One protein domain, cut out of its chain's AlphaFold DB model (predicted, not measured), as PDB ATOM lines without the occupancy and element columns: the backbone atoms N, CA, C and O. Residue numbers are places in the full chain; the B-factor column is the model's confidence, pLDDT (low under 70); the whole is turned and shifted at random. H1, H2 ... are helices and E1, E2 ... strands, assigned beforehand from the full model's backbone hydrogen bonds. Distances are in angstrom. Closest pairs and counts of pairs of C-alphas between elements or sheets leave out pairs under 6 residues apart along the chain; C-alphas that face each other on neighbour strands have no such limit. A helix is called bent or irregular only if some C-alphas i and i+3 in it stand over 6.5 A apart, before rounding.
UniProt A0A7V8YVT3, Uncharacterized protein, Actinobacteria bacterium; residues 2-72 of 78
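What this domain is: This is residues 2 to 72 of the 78 residues of an uncharacterized protein of Actinobacteria bacterium (UniProt A0A7V8YVT3). Two small sheets lie at opposite ends of a loose, elongated domain: at one end the three strands E1, E2 and E3 with the short helix H2 at their border, at the other the two-stranded hairpin of E4 and E5. The short helix H1 lies between the two ends, near E5, and links with no named element run between the two lobes. The printed part has 71 residues, with two named helices and five named strands in the order H1 E1 E2 H2 E3 E4 E5; the class is mixed, helices and strands, with 31 residues, under half, in named elements. The larger sheet has the order E1, E2, E3 and is mixed, and the smaller is antiparallel. The whole is loose, with a radius of gyration of the C-alphas of 15.1 A and spans of 48 by 24 by 22 A.

Where its parts are: H1, residues 2 to 6, begins at C-alpha 2 (-9.238, 41.067, 16.125). E1 is residues 10 to 13, 9.9 A long, and E2 is residues 17 to 20, 9.6 A. H2, residues 26 to 29, is only just irregular: C-alphas 26 and 29 are 6.8 A apart. E3 is residues 38 to 41, 9.7 A long, with C-alpha 38 at (-19.367, 47.755, 43.235). E4, residues 53 to 57, is 14.0 A long. E5, residues 63 to 67, is 13.9 A long and ends at C-alpha 67 (-10.763, 48.299, 14.010).

How they stand to each other: E1 and E2 form an antiparallel hairpin at 161 degrees, with N 11 and O 19 within hydrogen-bond range at 2.9 A. E2 and E3 are parallel at 24 degrees, with N 18 and O 38 at 2.9 A. E2, H2 and E3 make a strand-helix-strand unit, two parallel neighbour strands with a helix between them in the chain, and its crossover is right-handed. H2 only grazes this sheet with residues 26 to 29; the closest C-alphas of H2 and E3 are those of Ala 29 and Val 39, 7.2 A apart. H1 is not on this sheet. The closest C-alphas of H1 and E5 are those of Gly 2 and Ala 66, 5.6 A apart. E4 and E5 form an antiparallel hairpin at 169 degrees, with N 56 and O 64 at 2.9 A. E3 and E4 are apart. In H1 the O i to N i+4 pair is within hydrogen-bond range; H2 is too short for such a pair, and its one O i to N i+3 pair is not within range.

The domain as a whole: The C-alphas of Gly 35 and Gly 61 are the two farthest apart, at 48.1 A. The printed part has no cut, and the link from E3 to E4, with 11 residues, is long. Mean pLDDT of the printed part is 94.9, and no printed residue is under 70.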
ATOM      1  N   GLY A   2      -7.788  40.804  16.020       91.81
ATOM      2  CA  GLY A   2      -9.238  41.067  16.125       91.81
ATOM      3  C   GLY A   2      -9.878  40.566  17.425       91.81
ATOM      4  O   GLY A   2     -10.476  41.355  18.142       91.81
ATOM      5  N   GLU A   3      -9.615  39.312  17.808       93.50
ATOM      6  CA  GLU A   3     -10.088  38.734  19.080       93.50
ATOM      7  C   GLU A   3      -9.721  39.590  20.307       93.50
ATOM      8  O   GLU A   3     -10.551  39.815  21.183       93.50
ATOM      9  N   ALA A   4      -8.499  40.132  20.352       95.19
ATOM     10  CA  ALA A   4      -8.053  40.980  21.456       95.19
ATOM     11  C   ALA A   4      -8.767  42.345  21.487       95.19
ATOM     12  O   ALA A   4      -8.968  42.908  22.561       95.19
ATOM     13  N   ILE A   5      -9.151  42.891  20.327       95.69
ATOM     14  CA  ILE A   5      -9.922  44.141  20.240       95.69
ATOM     15  C   ILE A   5     -11.392  43.902  20.608       95.69
ATOM     16  O   ILE A   5     -11.990  44.725  21.315       95.69
ATOM     17  N   ASP A   6     -11.954  42.784  20.155       94.81
ATOM     18  CA  ASP A   6     -13.353  42.410  20.365       94.81
ATOM     19  C   ASP A   6     -13.635  41.970  21.804       94.81
ATOM     20  O   ASP A   6     -14.763  42.124  22.275       94.81
ATOM     21  N   ALA A   7     -12.613  41.489  22.523       95.69
ATOM     22  CA  ALA A   7     -12.727  41.071  23.914       95.69
ATOM     23  C   ALA A   7     -13.452  42.125  24.782       95.69
ATOM     24  O   ALA A   7     -13.200  43.334  24.642       95.69
ATOM     25  N   PRO A   8     -14.363  41.696  25.677       96.00
ATOM     26  CA  PRO A   8     -15.073  42.601  26.567       96.00
ATOM     27  C   PRO A   8     -14.090  43.265  27.530       96.00
ATOM     28  O   PRO A   8     -13.098  42.671  27.958       96.00
ATOM     29  N   ARG A   9     -14.353  44.524  27.873       97.25
ATOM     30  CA  ARG A   9     -13.456  45.330  28.707       97.25
ATOM     31  C   ARG A   9     -14.049  45.579  30.082       97.25
ATOM     32  O   ARG A   9     -15.226  45.327  30.350       97.25
ATOM     33  N   PHE A  10     -13.212  46.111  30.960       96.56
ATOM     34  CA  PHE A  10     -13.646  46.677  32.223       96.56
ATOM     35  C   PHE A  10     -13.004  48.041  32.444       96.56
ATOM     36  O   PHE A  10     -11.928  48.333  31.919       96.56
ATOM     37  N   HIS A  11     -13.661  48.882  33.235       97.44
ATOM     38  CA  HIS A  11     -13.135  50.186  33.607       97.44
ATOM     39  C   HIS A  11     -13.395  50.459  35.087       97.44
ATOM     40  O   HIS A  11     -14.521  50.332  35.567       97.44
ATOM     41  N   VAL A  12     -12.341  50.822  35.816       97.19
ATOM     42  CA  VAL A  12     -12.439  51.186  37.231       97.19
ATOM     43  C   VAL A  12     -12.651  52.688  37.346       97.19
ATOM     44  O   VAL A  12     -11.824  53.469  36.880       97.19
ATOM     45  N   VAL A  13     -13.730  53.084  38.017       97.38
ATOM     46  CA  VAL A  13     -14.057  54.482  38.302       97.38
ATOM     47  C   VAL A  13     -13.920  54.743  39.798       97.38
ATOM     48  O   VAL A  13     -14.462  54.033  40.654       97.38
ATOM     49  N   GLY A  14     -13.167  55.789  40.136       95.50
ATOM     50  CA  GLY A  14     -12.878  56.129  41.524       95.50
ATOM     51  C   GLY A  14     -12.137  54.998  42.239       95.50
ATOM     52  O   GLY A  14     -11.127  54.500  41.754       95.50
ATOM     53  N   ARG A  15     -12.612  54.615  43.431       94.12
ATOM     54  CA  ARG A  15     -11.941  53.607  44.273       94.12
ATOM     55  C   ARG A  15     -12.571  52.219  44.228       94.12
ATOM     56  O   ARG A  15     -11.930  51.272  44.674       94.12
ATOM     57  N   ARG A  16     -13.833  52.110  43.809       95.25
ATOM     58  CA  ARG A  16     -14.641  50.901  44.037       95.25
ATOM     59  C   ARG A  16     -15.606  50.548  42.913       95.25
ATOM     60  O   ARG A  16     -16.093  49.428  42.934       95.25
ATOM     61  N   GLN A  17     -15.887  51.434  41.960       97.31
ATOM     62  CA  GLN A  17     -16.807  51.094  40.876       97.31
ATOM     63  C   GLN A  17     -16.049  50.368  39.774       97.31
ATOM     64  O   GLN A  17     -15.051  50.880  39.268       97.31
ATOM     65  N   LEU A  18     -16.520  49.177  39.423       96.94
ATOM     66  CA  LEU A  18     -15.996  48.376  38.328       96.94
ATOM     67  C   LEU A  18     -17.088  48.240  37.272       96.94
ATOM     68  O   LEU A  18     -18.024  47.457  37.428       96.94
ATOM     69  N   HIS A  19     -16.962  49.004  36.196       97.06
ATOM     70  CA  HIS A  19     -17.820  48.862  35.031       97.06
ATOM     71  C   HIS A  19     -17.357  47.642  34.242       97.06
ATOM     72  O   HIS A  19     -16.207  47.607  33.801       97.06
ATOM     73  N   LEU A  20     -18.241  46.663  34.067       96.12
ATOM     74  CA  LEU A  20     -18.012  45.490  33.228       96.12
ATOM     75  C   LEU A  20     -18.843  45.630  31.961       96.12
ATOM     76  O   LEU A  20     -20.067  45.747  32.022       96.12
ATOM     77  N   GLU A  21     -18.173  45.637  30.816       97.44
ATOM     78  CA  GLU A  21     -18.834  45.649  29.517       97.44
ATOM     79  C   GLU A  21     -19.645  44.366  29.275       97.44
ATOM     80  O   GLU A  21     -19.389  43.339  29.895       97.44
ATOM     81  N   GLY A  22     -20.620  44.374  28.367       96.00
ATOM     82  CA  GLY A  22     -21.284  43.125  27.994       96.00
ATOM     83  C   GLY A  22     -20.330  42.153  27.293       96.00
ATOM     84  O   GLY A  22     -19.477  42.569  26.514       96.00
ATOM     85  N   GLY A  23     -20.500  40.855  27.551       94.25
ATOM     86  CA  GLY A  23     -19.700  39.779  26.948       94.25
ATOM     87  C   GLY A  23     -18.861  38.975  27.943       94.25
ATOM     88  O   GLY A  23     -18.354  37.917  27.580       94.25
ATOM     89  N   TRP A  24     -18.745  39.420  29.199       93.56
ATOM     90  CA  TRP A  24     -18.162  38.595  30.262       93.56
ATOM     91  C   TRP A  24     -19.074  37.405  30.614       93.56
ATOM     92  O   TRP A  24     -20.302  37.545  30.584       93.56
ATOM     93  N   PRO A  25     -18.508  36.246  31.002       90.69
ATOM     94  CA  PRO A  25     -19.283  35.155  31.584       90.69
ATOM     95  C   PRO A  25     -20.066  35.630  32.820       90.69
ATOM     96  O   PRO A  25     -19.514  36.400  33.607       90.69
ATOM     97  N   PRO A  26     -21.298  35.142  33.067       81.56
ATOM     98  CA  PRO A  26     -22.083  35.549  34.238       81.56
ATOM     99  C   PRO A  26     -21.345  35.371  35.574       81.56
ATOM    100  O   PRO A  26     -21.474  36.207  36.460       81.56
ATOM    101  N   ALA A  27     -20.521  34.324  35.684       87.38
ATOM    102  CA  ALA A  27     -19.735  34.015  36.878       87.38
ATOM    103  C   ALA A  27     -18.494  34.911  37.067       87.38
ATOM    104  O   ALA A  27     -17.878  34.883  38.128       87.38
ATOM    105  N   ALA A  28     -18.110  35.729  36.079       88.94
ATOM    106  CA  ALA A  28     -16.898  36.549  36.169       88.94
ATOM    107  C   ALA A  28     -16.964  37.576  37.314       88.94
ATOM    108  O   ALA A  28     -15.944  37.922  37.906       88.94
ATOM    109  N   ALA A  29     -18.166  38.055  37.652       85.75
ATOM    110  CA  ALA A  29     -18.360  38.947  38.792       85.75
ATOM    111  C   ALA A  29     -18.187  38.224  40.141       85.75
ATOM    112  O   ALA A  29     -17.767  38.857  41.110       85.75
ATOM    113  N   ASP A  30     -18.460  36.917  40.199       88.12
ATOM    114  CA  ASP A  30     -18.359  36.111  41.422       88.12
ATOM    115  C   ASP A  30     -16.899  35.822  41.808       88.12
ATOM    116  O   ASP A  30     -16.594  35.602  42.979       88.12
ATOM    117  N   GLU A  31     -15.979  35.871  40.840       90.31
ATOM    118  CA  GLU A  31     -14.535  35.720  41.066       90.31
ATOM    119  C   GLU A  31     -13.900  36.953  41.734       90.31
ATOM    120  O   GLU A  31     -12.759  36.912  42.208       90.31
ATOM    121  N   LEU A  32     -14.622  38.076  41.785       91.31
ATOM    122  CA  LEU A  32     -14.112  39.307  42.369       91.31
ATOM    123  C   LEU A  32     -14.098  39.234  43.903       91.31
ATOM    124  O   LEU A  32     -15.028  38.714  44.520       91.31
ATOM    125  N   PRO A  33     -13.088  39.833  44.566       92.31
ATOM    126  CA  PRO A  33     -13.040  39.855  46.022       92.31
ATOM    127  C   PRO A  33     -14.299  40.489  46.622       92.31
ATOM    128  O   PRO A  33     -14.617  41.653  46.342       92.31
ATOM    129  N   GLN A  34     -14.990  39.730  47.477       90.75
ATOM    130  CA  GLN A  34     -16.239  40.169  48.093       90.75
ATOM    131  C   GLN A  34     -16.067  41.503  48.821       90.75
ATOM    132  O   GLN A  34     -15.103  41.728  49.553       90.75
ATOM    133  N   GLY A  35     -17.013  42.414  48.593       89.31
ATOM    134  CA  GLY A  35     -17.030  43.722  49.240       89.31
ATOM    135  C   GLY A  35     -15.905  44.670  48.812       89.31
ATOM    136  O   GLY A  35     -15.822  45.757  49.383       89.31
ATOM    137  N   LYS A  36     -15.064  44.325  47.825       93.88
ATOM    138  CA  LYS A  36     -14.052  45.242  47.266       93.88
ATOM    139  C   LYS A  36     -14.639  46.160  46.196       93.88
ATOM    140  O   LYS A  36     -14.369  47.360  46.209       93.88
ATOM    141  N   TRP A  37     -15.458  45.600  45.311       96.00
ATOM    142  CA  TRP A  37     -15.979  46.284  44.132       96.00
ATOM    143  C   TRP A  37     -17.503  46.419  44.177       96.00
ATOM    144  O   TRP A  37     -18.205  45.518  44.628       96.00
ATOM    145  N   GLU A  38     -17.997  47.554  43.699       95.81
ATOM    146  CA  GLU A  38     -19.367  47.755  43.235       95.81
ATOM    147  C   GLU A  38     -19.361  47.482  41.727       95.81
ATOM    148  O   GLU A  38     -18.817  48.265  40.945       95.81
ATOM    149  N   VAL A  39     -19.879  46.320  41.330       94.69
ATOM    150  CA  VAL A  39     -19.861  45.877  39.934       94.69
ATOM    151  C   VAL A  39     -21.060  46.465  39.197       94.69
ATOM    152  O   VAL A  39     -22.200  46.278  39.616       94.69
ATOM    153  N   ILE A  40     -20.800  47.149  38.084       95.31
ATOM    154  CA  ILE A  40     -21.813  47.767  37.224       95.31
ATOM    155  C   ILE A  40     -21.788  47.032  35.877       95.31
ATOM    156  O   ILE A  40     -20.938  47.348  35.038       95.31
ATOM    157  N   PRO A  41     -22.664  46.035  35.661       94.25
ATOM    158  CA  PRO A  41     -22.701  45.279  34.415       94.25
ATOM    159  C   PRO A  41     -23.440  46.044  33.310       94.25
ATOM    160  O   PRO A  41     -24.477  46.667  33.545       94.25
ATOM    161  N   TRP A  42     -22.923  45.962  32.087       95.94
ATOM    162  CA  TRP A  42     -23.533  46.517  30.878       95.94
ATOM    163  C   TRP A  42     -24.031  45.373  29.988       95.94
ATOM    164  O   TRP A  42     -23.454  44.293  29.973       95.94
ATOM    165  N   GLN A  43     -25.117  45.590  29.238       93.06
ATOM    166  CA  GLN A  43     -25.745  44.512  28.454       93.06
ATOM    167  C   GLN A  43     -24.941  44.089  27.213       93.06
ATOM    168  O   GLN A  43     -25.075  42.959  26.757       93.06
ATOM    169  N   GLY A  44     -24.116  44.977  26.656       94.19
ATOM    170  CA  GLY A  44     -23.376  44.731  25.418       94.19
ATOM    171  C   GLY A  44     -22.120  45.586  25.309       94.19
ATOM    172  O   GLY A  44     -21.744  46.279  26.260       94.19
ATOM    173  N   LEU A  45     -21.498  45.544  24.129       95.94
ATOM    174  CA  LEU A  45     -20.364  46.397  23.787       95.94
ATOM    175  C   LEU A  45     -20.770  47.875  23.793       95.94
ATOM    176  O   LEU A  45     -21.861  48.232  23.337       95.94
ATOM    177  N   ASN A  46     -19.900  48.750  24.293       96.75
ATOM    178  CA  ASN A  46     -20.192  50.174  24.383       96.75
ATOM    179  C   ASN A  46     -18.949  51.057  24.198       96.75
ATOM    180  O   ASN A  46     -17.885  50.801  24.755       96.75
ATOM    181  N   LEU A  47     -19.108  52.173  23.476       96.06
ATOM    182  CA  LEU A  47     -18.045  53.156  23.218       96.06
ATOM    183  C   LEU A  47     -17.447  53.794  24.485       96.06
ATOM    184  O   LEU A  47     -16.344  54.346  24.419       96.06
ATOM    185  N   TYR A  48     -18.152  53.718  25.621       97.25
ATOM    186  CA  TYR A  48     -17.639  54.088  26.942       97.25
ATOM    187  C   TYR A  48     -16.312  53.383  27.265       97.25
ATOM    188  O   TYR A  48     -15.409  53.999  27.827       97.25
ATOM    189  N   PHE A  49     -16.149  52.130  26.831       97.50
ATOM    190  CA  PHE A  49     -14.945  51.322  27.050       97.50
ATOM    191  C   PHE A  49     -13.846  51.560  25.996       97.50
ATOM    192  O   PHE A  49     -12.929  50.750  25.831       97.50
ATOM    193  N   GLY A  50     -13.925  52.676  25.269       96.62
ATOM    194  CA  GLY A  50     -12.940  53.083  24.274       96.62
ATOM    195  C   GLY A  50     -13.161  52.479  22.888       96.62
ATOM    196  O   GLY A  50     -14.122  51.758  22.629       96.62
ATOM    197  N   GLY A  51     -12.262  52.833  21.972       96.06
ATOM    198  CA  GLY A  51     -12.209  52.319  20.608       96.06
ATOM    199  C   GLY A  51     -10.756  52.150  20.188       96.06
ATOM    200  O   GLY A  51      -9.998  53.115  20.273       96.06
ATOM    201  N   VAL A  52     -10.368  50.946  19.777       96.81
ATOM    202  CA  VAL A  52      -8.993  50.617  19.372       96.81
ATOM    203  C   VAL A  52      -8.919  50.383  17.862       96.81
ATOM    204  O   VAL A  52      -9.709  49.636  17.298       96.81
ATOM    205  N   SER A  53      -7.931  50.983  17.210       97.06
ATOM    206  CA  SER A  53      -7.512  50.591  15.863       97.06
ATOM    207  C   SER A  53      -6.055  50.176  15.934       97.06
ATOM    208  O   SER A  53      -5.255  50.870  16.565       97.06
ATOM    209  N   ALA A  54      -5.712  49.051  15.317       97.06
ATOM    210  CA  ALA A  54      -4.367  48.504  15.387       97.06
ATOM    211  C   ALA A  54      -3.946  47.857  14.065       97.06
ATOM    212  O   ALA A  54      -4.773  47.376  13.285       97.06
ATOM    213  N   VAL A  55      -2.634  47.865  13.846       97.25
ATOM    214  CA  VAL A  55      -1.938  47.186  12.755       97.25
ATOM    215  C   VAL A  55      -0.840  46.342  13.388       97.25
ATOM    216  O   VAL A  55      -0.140  46.816  14.285       97.25
ATOM    217  N   GLU A  56      -0.689  45.105  12.934       97.19
ATOM    218  CA  GLU A  56       0.315  44.160  13.423       97.19
ATOM    219  C   GLU A  56       1.215  43.731  12.262       97.19
ATOM    220  O   GLU A  56       0.721  43.383  11.192       97.19
ATOM    221  N   LEU A  57       2.531  43.735  12.481       97.31
ATOM    222  CA  LEU A  57       3.488  43.048  11.617       97.31
ATOM    223  C   LEU A  57       3.764  41.671  12.217       97.31
ATOM    224  O   LEU A  57       4.309  41.572  13.319       97.31
ATOM    225  N   ARG A  58       3.385  40.617  11.498       95.94
ATOM    226  CA  ARG A  58       3.590  39.236  11.932       95.94
ATOM    227  C   ARG A  58       5.029  38.789  11.696       95.94
ATOM    228  O   ARG A  58       5.762  39.356  10.887       95.94
ATOM    229  N   ALA A  59       5.422  37.722  12.388       97.19
ATOM    230  CA  ALA A  59       6.769  37.158  12.299       97.19
ATOM    231  C   ALA A  59       7.152  36.684  10.882       97.19
ATOM    232  O   ALA A  59       8.335  36.633  10.558       97.19
ATOM    233  N   ASP A  60       6.169  36.360  10.040       97.50
ATOM    234  CA  ASP A  60       6.358  35.974   8.637       97.50
ATOM    235  C   ASP A  60       6.430  37.172   7.669       97.50
ATOM    236  O   ASP A  60       6.561  36.982   6.460       97.50
ATOM    237  N   GLY A  61       6.355  38.403   8.185       97.56
ATOM    238  CA  GLY A  61       6.364  39.637   7.401       97.56
ATOM    239  C   GLY A  61       4.997  40.059   6.855       97.56
ATOM    240  O   GLY A  61       4.910  41.113   6.225       97.56
ATOM    241  N   SER A  62       3.930  39.286   7.093       97.56
ATOM    242  CA  SER A  62       2.569  39.683   6.721       97.56
ATOM    243  C   SER A  62       2.002  40.745   7.671       97.56
ATOM    244  O   SER A  62       2.416  40.861   8.827       97.56
ATOM    245  N   LEU A  63       1.031  41.524   7.186       97.25
ATOM    246  CA  LEU A  63       0.310  42.510   7.992       97.25
ATOM    247  C   LEU A  63      -1.050  41.975   8.453       97.25
ATOM    248  O   LEU A  63      -1.704  41.191   7.762       97.25
ATOM    249  N   ASP A  64      -1.486  42.448   9.614       96.31
ATOM    250  CA  ASP A  64      -2.871  42.382  10.075       96.31
ATOM    251  C   ASP A  64      -3.382  43.791  10.361       96.31
ATOM    252  O   ASP A  64      -2.609  44.670  10.749       96.31
ATOM    253  N   ALA A  65      -4.687  44.000  10.232       97.00
ATOM    254  CA  ALA A  65      -5.335  45.257  10.583       97.00
ATOM    255  C   ALA A  65      -6.695  44.973  11.220       97.00
ATOM    256  O   ALA A  65      -7.451  44.130  10.744       97.00
ATOM    257  N   ALA A  66      -7.032  45.699  12.283       97.25
ATOM    258  CA  ALA A  66      -8.319  45.562  12.949       97.25
ATOM    259  C   ALA A  66      -8.784  46.911  13.503       97.25
ATOM    260  O   ALA A  66      -7.982  47.733  13.955       97.25
ATOM    261  N   GLY A  67     -10.096  47.128  13.455       96.94
ATOM    262  CA  GLY A  67     -10.763  48.299  14.010       96.94
ATOM    263  C   GLY A  67     -11.887  47.864  14.940       96.94
ATOM    264  O   GLY A  67     -12.522  46.841  14.711       96.94
ATOM    265  N   ASP A  68     -12.107  48.634  15.999       97.56
ATOM    266  CA  ASP A  68     -13.042  48.268  17.060       97.56
ATOM    267  C   ASP A  68     -14.515  48.434  16.650       97.56
ATOM    268  O   ASP A  68     -14.939  49.551  16.301       97.56
ATOM    269  N   PRO A  69     -15.338  47.376  16.768       94.19
ATOM    270  CA  PRO A  69     -16.757  47.435  16.429       94.19
ATOM    271  C   PRO A  69     -17.546  48.414  17.309       94.19
ATOM    272  O   PRO A  69     -18.559  48.945  16.850       94.19
ATOM    273  N   ARG A  70     -17.070  48.760  18.519       96.38
ATOM    274  CA  ARG A  70     -17.697  49.785  19.389       96.38
ATOM    275  C   ARG A  70     -17.802  51.156  18.721       96.38
ATOM    276  O   ARG A  70     -18.607  51.984  19.146       96.38
ATOM    277  N   ARG A  71     -16.976  51.410  17.700       95.75
ATOM    278  CA  ARG A  71     -16.995  52.636  16.887       95.75
ATOM    279  C   ARG A  71     -17.276  52.370  15.406       95.75
ATOM    280  O   ARG A  71     -17.057  53.259  14.591       95.75
ATOM    281  N   GLY A  72     -17.744  51.169  15.059       94.12
ATOM    282  CA  GLY A  72     -17.932  50.750  13.667       94.12
ATOM    283  C   GLY A  72     -16.623  50.667  12.872       94.12
ATOM    284  O   GLY A  72     -16.640  50.841  11.656       94.12
TER     285      GLY A  72